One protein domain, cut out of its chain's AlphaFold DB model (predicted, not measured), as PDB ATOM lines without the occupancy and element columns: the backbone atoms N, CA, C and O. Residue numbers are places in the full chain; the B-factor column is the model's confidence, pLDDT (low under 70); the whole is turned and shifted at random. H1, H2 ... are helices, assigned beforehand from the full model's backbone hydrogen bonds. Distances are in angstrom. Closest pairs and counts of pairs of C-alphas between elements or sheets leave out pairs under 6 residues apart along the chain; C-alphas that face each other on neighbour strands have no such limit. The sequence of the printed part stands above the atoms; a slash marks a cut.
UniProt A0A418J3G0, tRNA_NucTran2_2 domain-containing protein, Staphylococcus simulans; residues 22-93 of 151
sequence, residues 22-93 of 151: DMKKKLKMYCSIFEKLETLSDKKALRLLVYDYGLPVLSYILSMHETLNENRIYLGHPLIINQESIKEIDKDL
ATOM      1  N   ASP A  22      -6.951 -52.214   7.013       64.81
ATOM      2  CA  ASP A  22      -6.464 -50.848   7.243       64.81
ATOM      3  C   ASP A  22      -7.507 -49.969   7.955       64.81
ATOM      4  O   ASP A  22      -7.215 -49.263   8.919       64.81
ATOM      5  N   MET A  23      -8.767 -50.081   7.539       61.00
ATOM      6  CA  MET A  23      -9.851 -49.271   8.079       61.00
ATOM      7  C   MET A  23     -10.234 -49.718   9.494       61.00
ATOM      8  O   MET A  23     -10.516 -48.874  10.337       61.00
ATOM      9  N   LYS A  24     -10.151 -51.022   9.802       65.69
ATOM     10  CA  LYS A  24     -10.319 -51.532  11.177       65.69
ATOM     11  C   LYS A  24      -9.257 -50.976  12.126       65.69
ATOM     12  O   LYS A  24      -9.586 -50.594  13.247       65.69
ATOM     13  N   LYS A  25      -7.997 -50.892  11.676       70.88
ATOM     14  CA  LYS A  25      -6.914 -50.268  12.456       70.88
ATOM     15  C   LYS A  25      -7.187 -48.787  12.703       70.88
ATOM     16  O   LYS A  25      -7.085 -48.351  13.844       70.88
ATOM     17  N   LYS A  26      -7.587 -48.044  11.667       69.94
ATOM     18  CA  LYS A  26      -7.967 -46.628  11.794       69.94
ATOM     19  C   LYS A  26      -9.134 -46.437  12.757       69.94
ATOM     20  O   LYS A  26      -9.051 -45.592  13.635       69.94
ATOM     21  N   LEU A  27     -10.182 -47.253  12.652       70.00
ATOM     22  CA  LEU A  27     -11.351 -47.151  13.527       70.00
ATOM     23  C   LEU A  27     -10.981 -47.400  14.991       70.00
ATOM     24  O   LEU A  27     -11.363 -46.627  15.860       70.00
ATOM     25  N   LYS A  28     -10.168 -48.431  15.253       74.25
ATOM     26  CA  LYS A  28      -9.662 -48.714  16.600       74.25
ATOM     27  C   LYS A  28      -8.811 -47.561  17.135       74.25
ATOM     28  O   LYS A  28      -8.948 -47.203  18.296       74.25
ATOM     29  N   MET A  29      -7.982 -46.963  16.278       72.94
ATOM     30  CA  MET A  29      -7.198 -45.777  16.618       72.94
ATOM     31  C   MET A  29      -8.106 -44.607  17.013       72.94
ATOM     32  O   MET A  29      -7.896 -44.028  18.071       72.94
ATOM     33  N   TYR A  30      -9.141 -44.313  16.221       72.69
ATOM     34  CA  TYR A  30     -10.115 -43.265  16.528       72.69
ATOM     35  C   TYR A  30     -10.868 -43.535  17.833       72.69
ATOM     36  O   TYR A  30     -10.923 -42.643  18.670       72.69
ATOM     37  N   CYS A  31     -11.366 -44.755  18.061       70.56
ATOM     38  CA  CYS A  31     -12.016 -45.120  19.325       70.56
ATOM     39  C   CYS A  31     -11.099 -44.883  20.528       70.56
ATOM     40  O   CYS A  31     -11.517 -44.247  21.488       70.56
ATOM     41  N   SER A  32      -9.833 -45.300  20.445       76.94
ATOM     42  CA  SER A  32      -8.868 -45.054  21.518       76.94
ATOM     43  C   SER A  32      -8.571 -43.567  21.732       76.94
ATOM     44  O   SER A  32      -8.269 -43.171  22.855       76.94
ATOM     45  N   ILE A  33      -8.638 -42.739  20.684       77.38
ATOM     46  CA  ILE A  33      -8.535 -41.281  20.825       77.38
ATOM     47  C   ILE A  33      -9.782 -40.738  21.525       77.38
ATOM     48  O   ILE A  33      -9.638 -39.927  22.429       77.38
ATOM     49  N   PHE A  34     -10.979 -41.198  21.156       73.25
ATOM     50  CA  PHE A  34     -12.235 -40.761  21.767       73.25
ATOM     51  C   PHE A  34     -12.314 -41.097  23.251       73.25
ATOM     52  O   PHE A  34     -12.552 -40.199  24.045       73.25
ATOM     53  N   GLU A  35     -12.021 -42.342  23.632       74.38
ATOM     54  CA  GLU A  35     -11.999 -42.760  25.040       74.38
ATOM     55  C   GLU A  35     -11.004 -41.928  25.858       74.38
ATOM     56  O   GLU A  35     -11.284 -41.528  26.989       74.38
ATOM     57  N   LYS A  36      -9.840 -41.612  25.273       75.44
ATOM     58  CA  LYS A  36      -8.905 -40.673  25.891       75.44
ATOM     59  C   LYS A  36      -9.566 -39.299  26.003       75.44
ATOM     60  O   LYS A  36      -9.765 -38.849  27.117       75.44
ATOM     61  N   LEU A  37      -9.968 -38.661  24.903       74.50
ATOM     62  CA  LEU A  37     -10.564 -37.313  24.895       74.50
ATOM     63  C   LEU A  37     -11.772 -37.154  25.838       74.50
ATOM     64  O   LEU A  37     -11.939 -36.076  26.394       74.50
ATOM     65  N   GLU A  38     -12.593 -38.189  26.014       69.19
ATOM     66  CA  GLU A  38     -13.729 -38.208  26.946       69.19
ATOM     67  C   GLU A  38     -13.267 -38.231  28.409       69.19
ATOM     68  O   GLU A  38     -13.797 -37.513  29.254       69.19
ATOM     69  N   THR A  39     -12.234 -39.019  28.713       67.75
ATOM     70  CA  THR A  39     -11.645 -39.090  30.060       67.75
ATOM     71  C   THR A  39     -10.717 -37.911  30.371       67.75
ATOM     72  O   THR A  39     -10.366 -37.681  31.532       67.75
ATOM     73  N   LEU A  40     -10.321 -37.133  29.360       67.94
ATOM     74  CA  LEU A  40      -9.427 -35.995  29.520       67.94
ATOM     75  C   LEU A  40     -10.172 -34.741  29.983       67.94
ATOM     76  O   LEU A  40     -10.887 -34.094  29.225       67.94
ATOM     77  N   SER A  41      -9.895 -34.335  31.221       62.31
ATOM     78  CA  SER A  41     -10.305 -33.029  31.763       62.31
ATOM     79  C   SER A  41      -9.174 -31.988  31.780       62.31
ATOM     80  O   SER A  41      -9.403 -30.859  32.200       62.31
ATOM     81  N   ASP A  42      -7.958 -32.335  31.333       74.56
ATOM     82  CA  ASP A  42      -6.753 -31.514  31.538       74.56
ATOM     83  C   ASP A  42      -6.000 -31.170  30.235       74.56
ATOM     84  O   ASP A  42      -5.814 -32.019  29.354       74.56
ATOM     85  N   LYS A  43      -5.503 -29.924  30.131       74.88
ATOM     86  CA  LYS A  43      -4.701 -29.440  28.989       74.88
ATOM     87  C   LYS A  43      -3.401 -30.228  28.797       74.88
ATOM     88  O   LYS A  43      -2.977 -30.426  27.659       74.88
ATOM     89  N   LYS A  44      -2.767 -30.709  29.870       79.69
ATOM     90  CA  LYS A  44      -1.546 -31.530  29.804       79.69
ATOM     91  C   LYS A  44      -1.796 -32.824  29.042       79.69
ATOM     92  O   LYS A  44      -0.987 -33.239  28.217       79.69
ATOM     93  N   ALA A  45      -2.940 -33.452  29.273       77.56
ATOM     94  CA  ALA A  45      -3.267 -34.684  28.583       77.56
ATOM     95  C   ALA A  45      -3.637 -34.447  27.111       77.56
ATOM     96  O   ALA A  45      -3.312 -35.279  26.260       77.56
ATOM     97  N   LEU A  46      -4.227 -33.289  26.786       81.50
ATOM     98  CA  LEU A  46      -4.384 -32.871  25.395       81.50
ATOM     99  C   LEU A  46      -3.017 -32.752  24.712       81.50
ATOM    100  O   LEU A  46      -2.853 -33.293  23.623       81.50
ATOM    101  N   ARG A  47      -2.013 -32.152  25.373       84.62
ATOM    102  CA  ARG A  47      -0.632 -32.088  24.853       84.62
ATOM    103  C   ARG A  47      -0.070 -33.458  24.489       84.62
ATOM    104  O   ARG A  47       0.452 -33.642  23.391       84.62
ATOM    105  N   LEU A  48      -0.256 -34.441  25.368       83.44
ATOM    106  CA  LEU A  48       0.160 -35.822  25.116       83.44
ATOM    107  C   LEU A  48      -0.545 -36.439  23.904       83.44
ATOM    108  O   LEU A  48       0.088 -37.160  23.138       83.44
ATOM    109  N   LEU A  49      -1.838 -36.159  23.718       81.56
ATOM    110  CA  LEU A  49      -2.587 -36.625  22.550       81.56
ATOM    111  C   LEU A  49      -2.081 -36.003  21.249       81.56
ATOM    112  O   LEU A  49      -1.941 -36.730  20.264       81.56
ATOM    113  N   VAL A  50      -1.803 -34.694  21.242       85.31
ATOM    114  CA  VAL A  50      -1.260 -34.005  20.059       85.31
ATOM    115  C   VAL A  50       0.052 -34.636  19.627       85.31
ATOM    116  O   VAL A  50       0.213 -34.950  18.453       85.31
ATOM    117  N   TYR A  51       0.931 -34.933  20.579       83.69
ATOM    118  CA  TYR A  51       2.189 -35.611  20.293       83.69
ATOM    119  C   TYR A  51       2.012 -37.068  19.821       83.69
ATOM    120  O   TYR A  51       2.696 -37.505  18.901       83.69
ATOM    121  N   ASP A  52       1.101 -37.844  20.425       82.06
ATOM    122  CA  ASP A  52       0.955 -39.280  20.120       82.06
ATOM    123  C   ASP A  52       0.271 -39.546  18.766       82.06
ATOM    124  O   ASP A  52       0.617 -40.510  18.080       82.06
ATOM    125  N   TYR A  53      -0.689 -38.699  18.374       79.62
ATOM    126  CA  TYR A  53      -1.514 -38.894  17.171       79.62
ATOM    127  C   TYR A  53      -1.280 -37.854  16.067       79.62
ATOM    128  O   TYR A  53      -1.614 -38.110  14.907       79.62
ATOM    129  N   GLY A  54      -0.696 -36.704  16.402       80.94
ATOM    130  CA  GLY A  54      -0.412 -35.613  15.477       80.94
ATOM    131  C   GLY A  54      -1.607 -34.701  15.184       80.94
ATOM    132  O   GLY A  54      -2.779 -35.089  15.240       80.94
ATOM    133  N   LEU A  55      -1.285 -33.473  14.777       80.56
ATOM    134  CA  LEU A  55      -2.240 -32.439  14.382       80.56
ATOM    135  C   LEU A  55      -3.296 -32.869  13.333       80.56
ATOM    136  O   LEU A  55      -4.479 -32.602  13.561       80.56
ATOM    137  N   PRO A  56      -2.956 -33.520  12.196       80.31
ATOM    138  CA  PRO A  56      -3.939 -33.779  11.137       80.31
ATOM    139  C   PRO A  56      -5.067 -34.726  11.571       80.31
ATOM    140  O   PRO A  56      -6.218 -34.529  11.184       80.31
ATOM    141  N   VAL A  57      -4.759 -35.723  12.405       80.81
ATOM    142  CA  VAL A  57      -5.749 -36.687  12.913       80.81
ATOM    143  C   VAL A  57      -6.718 -35.998  13.869       80.81
ATOM    144  O   VAL A  57      -7.933 -36.159  13.761       80.81
ATOM    145  N   LEU A  58      -6.187 -35.190  14.784       82.38
ATOM    146  CA  LEU A  58      -6.996 -34.485  15.772       82.38
ATOM    147  C   LEU A  58      -7.853 -33.384  15.145       82.38
ATOM    148  O   LEU A  58      -9.015 -33.233  15.511       82.38
ATOM    149  N   SER A  59      -7.321 -32.662  14.156       81.81
ATOM    150  CA  SER A  59      -8.095 -31.659  13.419       81.81
ATOM    151  C   SER A  59      -9.278 -32.287  12.681       81.81
ATOM    152  O   SER A  59     -10.359 -31.700  12.649       81.81
ATOM    153  N   TYR A  60      -9.093 -33.485  12.116       81.75
ATOM    154  CA  TYR A  60     -10.164 -34.233  11.463       81.75
ATOM    155  C   TYR A  60     -11.251 -34.647  12.463       81.75
ATOM    156  O   TYR A  60     -12.435 -34.420  12.225       81.75
ATOM    157  N   ILE A  61     -10.862 -35.160  13.630       78.12
ATOM    158  CA  ILE A  61     -11.804 -35.513  14.699       78.12
ATOM    159  C   ILE A  61     -12.607 -34.291  15.157       78.12
ATOM    160  O   ILE A  61     -13.831 -34.357  15.255       78.12
ATOM    161  N   LEU A  62     -11.931 -33.165  15.380       78.81
ATOM    162  CA  LEU A  62     -12.572 -31.916  15.780       78.81
ATOM    163  C   LEU A  62     -13.548 -31.392  14.730       78.81
ATOM    164  O   LEU A  62     -14.618 -30.914  15.088       78.81
ATOM    165  N   SER A  63     -13.223 -31.511  13.439       79.62
ATOM    166  CA  SER A  63     -14.167 -31.150  12.371       79.62
ATOM    167  C   SER A  63     -15.432 -32.013  12.369       79.62
ATOM    168  O   SER A  63     -16.470 -31.574  11.891       79.62
ATOM    169  N   MET A  64     -15.365 -33.216  12.944       73.50
ATOM    170  CA  MET A  64     -16.499 -34.129  13.085       73.50
ATOM    171  C   MET A  64     -17.171 -34.035  14.460       73.50
ATOM    172  O   MET A  64     -18.082 -34.815  14.730       73.50
ATOM    173  N   HIS A  65     -16.760 -33.102  15.329       74.56
ATOM    174  CA  HIS A  65     -17.317 -32.944  16.676       74.56
ATOM    175  C   HIS A  65     -18.843 -32.793  16.652       74.56
ATOM    176  O   HIS A  65     -19.527 -33.380  17.484       74.56
ATOM    177  N   GLU A  66     -19.388 -32.046  15.689       70.00
ATOM    178  CA  GLU A  66     -20.835 -31.873  15.524       70.00
ATOM    179  C   GLU A  66     -21.542 -33.214  15.296       70.00
ATOM    180  O   GLU A  66     -22.403 -33.604  16.083       70.00
ATOM    181  N   THR A  67     -21.081 -33.992  14.313       73.25
ATOM    182  CA  THR A  67     -21.620 -35.328  14.027       73.25
ATOM    183  C   THR A  67     -21.443 -36.284  15.212       73.25
ATOM    184  O   THR A  67     -22.299 -37.129  15.472       73.25
ATOM    185  N   LEU A  68     -20.341 -36.183  15.955       75.12
ATOM    186  CA  LEU A  68     -20.096 -36.997  17.148       75.12
ATOM    187  C   LEU A  68     -21.088 -36.648  18.267       75.12
ATOM    188  O   LEU A  68     -21.715 -37.551  18.826       75.12
ATOM    189  N   ASN A  69     -21.319 -35.357  18.509       71.81
ATOM    190  CA  ASN A  69     -22.284 -34.862  19.486       71.81
ATOM    191  C   ASN A  69     -23.722 -35.282  19.137       71.81
ATOM    192  O   ASN A  69     -24.443 -35.778  20.003       71.81
ATOM    193  N   GLU A  70     -24.115 -35.206  17.861       71.25
ATOM    194  CA  GLU A  70     -25.404 -35.733  17.377       71.25
ATOM    195  C   GLU A  70     -25.567 -37.231  17.673       71.25
ATOM    196  O   GLU A  70     -26.659 -37.724  17.965       71.25
ATOM    197  N   ASN A  71     -24.461 -37.974  17.673       67.94
ATOM    198  CA  ASN A  71     -24.444 -39.393  18.000       67.94
ATOM    199  C   ASN A  71     -24.251 -39.679  19.503       67.94
ATOM    200  O   ASN A  71     -24.175 -40.846  19.892       67.94
ATOM    201  N   ARG A  72     -24.298 -38.654  20.367       67.25
ATOM    202  CA  ARG A  72     -24.017 -38.700  21.819       67.25
ATOM    203  C   ARG A  72     -22.620 -39.225  22.163       67.25
ATOM    204  O   ARG A  72     -22.455 -39.927  23.156       67.25
ATOM    205  N   ILE A  73     -21.642 -38.928  21.318       67.31
ATOM    206  CA  ILE A  73     -20.227 -39.110  21.625       67.31
ATOM    207  C   ILE A  73     -19.741 -37.751  22.108       67.31
ATOM    208  O   ILE A  73     -19.548 -36.832  21.310       67.31
ATOM    209  N   TYR A  74     -19.620 -37.614  23.424       65.62
ATOM    210  CA  TYR A  74     -19.144 -36.388  24.038       65.62
ATOM    211  C   TYR A  74     -17.624 -36.378  23.981       65.62
ATOM    212  O   TYR A  74     -16.945 -37.113  24.691       65.62
ATOM    213  N   LEU A  75     -17.089 -35.537  23.104       66.12
ATOM    214  CA  LEU A  75     -15.701 -35.127  23.223       66.12
ATOM    215  C   LEU A  75     -15.596 -34.234  24.463       66.12
ATOM    216  O   LEU A  75     -16.557 -33.536  24.800       66.12
ATOM    217  N   GLY A  76     -14.460 -34.283  25.166       65.88
ATOM    218  CA  GLY A  76     -14.218 -33.414  26.316       65.88
ATOM    219  C   GLY A  76     -14.493 -31.940  25.986       65.88
ATOM    220  O   GLY A  76     -14.613 -31.550  24.825       65.88
ATOM    221  N   HIS A  77     -14.620 -31.110  27.021       65.69
ATOM    222  CA  HIS A  77     -15.190 -29.768  26.893       65.69
ATOM    223  C   HIS A  77     -14.582 -28.970  25.713       65.69
ATOM    224  O   HIS A  77     -13.355 -28.848  25.641       65.69
ATOM    225  N   PRO A  78     -15.389 -28.358  24.821       65.31
ATOM    226  CA  PRO A  78     -14.894 -27.669  23.619       65.31
ATOM    227  C   PRO A  78     -13.995 -26.462  23.928       65.31
ATOM    228  O   PRO A  78     -13.246 -26.003  23.074       65.31
ATOM    229  N   LEU A  79     -14.036 -25.962  25.167       62.91
ATOM    230  CA  LEU A  79     -13.110 -24.937  25.673       62.91
ATOM    231  C   LEU A  79     -11.688 -25.471  25.913       62.91
ATOM    232  O   LEU A  79     -10.736 -24.698  25.936       62.91
ATOM    233  N   ILE A  80     -11.550 -26.775  26.144       67.94
ATOM    234  CA  ILE A  80     -10.272 -27.448  26.394       67.94
ATOM    235  C   ILE A  80      -9.737 -28.015  25.080       67.94
ATOM    236  O   ILE A  80      -8.554 -27.872  24.789       67.94
ATOM    237  N   ILE A  81     -10.608 -28.637  24.282       72.56
ATOM    238  CA  ILE A  81     -10.244 -29.331  23.048       72.56
ATOM    239  C   ILE A  81     -10.842 -28.556  21.866       72.56
ATOM    240  O   ILE A  81     -11.943 -28.844  21.406       72.56
ATOM    241  N   ASN A  82     -10.105 -27.564  21.366       78.25
ATOM    242  CA  ASN A  82     -10.443 -26.807  20.158       78.25
ATOM    243  C   ASN A  82      -9.307 -26.864  19.127       78.25
ATOM    244  O   ASN A  82      -8.167 -27.221  19.429       78.25
ATOM    245  N   GLN A  83      -9.620 -26.493  17.882       80.94
ATOM    246  CA  GLN A  83      -8.629 -26.512  16.801       80.94
ATOM    247  C   GLN A  83      -7.449 -25.576  17.080       80.94
ATOM    248  O   GLN A  83      -6.328 -25.885  16.685       80.94
ATOM    249  N   GLU A  84      -7.690 -24.452  17.756       82.50
ATOM    250  CA  GLU A  84      -6.637 -23.512  18.144       82.50
ATOM    251  C   GLU A  84      -5.718 -24.111  19.207       82.50
ATOM    252  O   GLU A  84      -4.521 -24.171  18.951       82.50
ATOM    253  N   SER A  85      -6.239 -24.678  20.306       83.12
ATOM    254  CA  SER A  85      -5.386 -25.281  21.345       83.12
ATOM    255  C   SER A  85      -4.517 -26.388  20.776       83.12
ATOM    256  O   SER A  85      -3.344 -26.455  21.106       83.12
ATOM    257  N   ILE A  86      -5.046 -27.251  19.903       84.44
ATOM    258  CA  ILE A  86      -4.242 -28.332  19.315       84.44
ATOM    259  C   ILE A  86      -3.132 -27.766  18.421       84.44
ATOM    260  O   ILE A  86      -2.011 -28.258  18.478       84.44
ATOM    261  N   LYS A  87      -3.412 -26.716  17.638       84.88
ATOM    262  CA  LYS A  87      -2.397 -26.033  16.816       84.88
ATOM    263  C   LYS A  87      -1.349 -25.310  17.656       84.88
ATOM    264  O   LYS A  87      -0.176 -25.331  17.297       84.88
ATOM    265  N   GLU A  88      -1.765 -24.640  18.725       85.31
ATOM    266  CA  GLU A  88      -0.853 -23.970  19.653       85.31
ATOM    267  C   GLU A  88       0.041 -24.989  20.341       85.31
ATOM    268  O   GLU A  88       1.256 -24.845  20.313       85.31
ATOM    269  N   ILE A  89      -0.547 -26.063  20.864       84.81
ATOM    270  CA  ILE A  89       0.175 -27.170  21.480       84.81
ATOM    271  C   ILE A  89       1.188 -27.767  20.511       84.81
ATOM    272  O   ILE A  89       2.334 -27.919  20.897       84.81
ATOM    273  N   ASP A  90       0.782 -28.096  19.282       84.00
ATOM    274  CA  ASP A  90       1.657 -28.703  18.270       84.00
ATOM    275  C   ASP A  90       2.884 -27.825  17.978       84.00
ATOM    276  O   ASP A  90       3.997 -28.328  17.867       84.00
ATOM    277  N   LYS A  91       2.692 -26.499  17.936       82.94
ATOM    278  CA  LYS A  91       3.782 -25.522  17.790       82.94
ATOM    279  C   LYS A  91       4.643 -25.367  19.043       82.94
ATOM    280  O   LYS A  91       5.822 -25.057  18.924       82.94
ATOM    281  N   ASP A  92       4.042 -25.528  20.215       82.62
ATOM    282  CA  ASP A  92       4.676 -25.392  21.530       82.62
ATOM    283  C   ASP A  92       5.412 -26.677  21.960       82.62
ATOM    284  O   ASP A  92       6.135 -26.678  22.953       82.62
ATOM    285  N   LEU A  93       5.267 -27.777  21.206       80.00
ATOM    286  CA  LEU A  93       5.965 -29.032  21.471       80.00
ATOM    287  C   LEU A  93       7.486 -28.829  21.448       80.00
ATOM    288  O   LEU A  93       8.113 -28.743  20.393       80.00
TER     289      LEU A  93
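What this domain is: This is residues 22 to 93 of the 151 residues of the protein "tRNA_NucTran2_2 domain-containing protein" of Staphylococcus simulans (UniProt A0A418J3G0). Two pairs of antiparallel helices, H1 with H2 and H3 with H5, are set crosswise to each other; H2 packs across H5, H3 lies beside H5, and H1 keeps a little off the others. H4 extends outward beyond the end of H3, a long link then folds back to the beginning of H5, and residues 22 to 28 of H1 stick out at one end. The printed part has 72 residues with five named helices, in the order H1, H2, H3, H4, H5, and no named strand; the class is all helix. It is compact, with a radius of gyration of the C-alphas of 11.5 A, and spans 31 by 26 by 19 A.

How they stand to each other: H1, residues 22 to 39, and H2, residues 43 to 53, are close but not clearly touching, their closest C-alphas being those of Leu 37 and Leu 46, 7.6 A apart. They run opposite ways at a shallow tilt of 7 degrees. H3, residues 55 to 63, is near H1, with 8 pairs of C-alphas within 10 A. H2 and H3 are close but not clearly touching, the C-alphas of Val 50 and Leu 58 coming closest at 7.2 A, and run opposite ways at a steep tilt of 67 degrees. H4, residues 65 to 70, and H3 meet only through their link; H4 is apart from H1 and H2. H5, residues 83 to 92, touches H2, with the closest C-alphas, those of Arg 47 and Ile 89, 6.0 A apart and the lines about perpendicular at 80 degrees. H5 also touches H3, with the closest C-alphas, those of Ser 59 and Gln 83, 6.2 A apart; the two run opposite ways at a shallow tilt of 14 degrees. H5 is apart from H1 and H4. In H1, H2, H3, H4 and H5, each O i to N i+4 pair is within hydrogen-bond range.

Where its parts are: H1 begins at C-alpha 22, at (-6.464, -50.848, 7.243), and measures 26.2 A from first to last C-alpha. H2 measures 15.5 A, H3 12.2 A and H4 8.6 A. H5 measures 14.2 A, from C-alpha 83 at (-8.629, -26.512, 16.801) to C-alpha 92 at (4.676, -25.392, 21.530).

The domain as a whole: The two C-alphas farthest apart are those of Asn 71 and Asp 92, at 32.5 A. The printed part has no cut. The links H1 to H2, H2 to H3 and H3 to H4 are tight; H4 to H5, residues 71 to 82, is long. The mean pLDDT of the printed part is 75.3, and residues 22 to 24, 26, 38 to 41 and 71 to 80 are under 70.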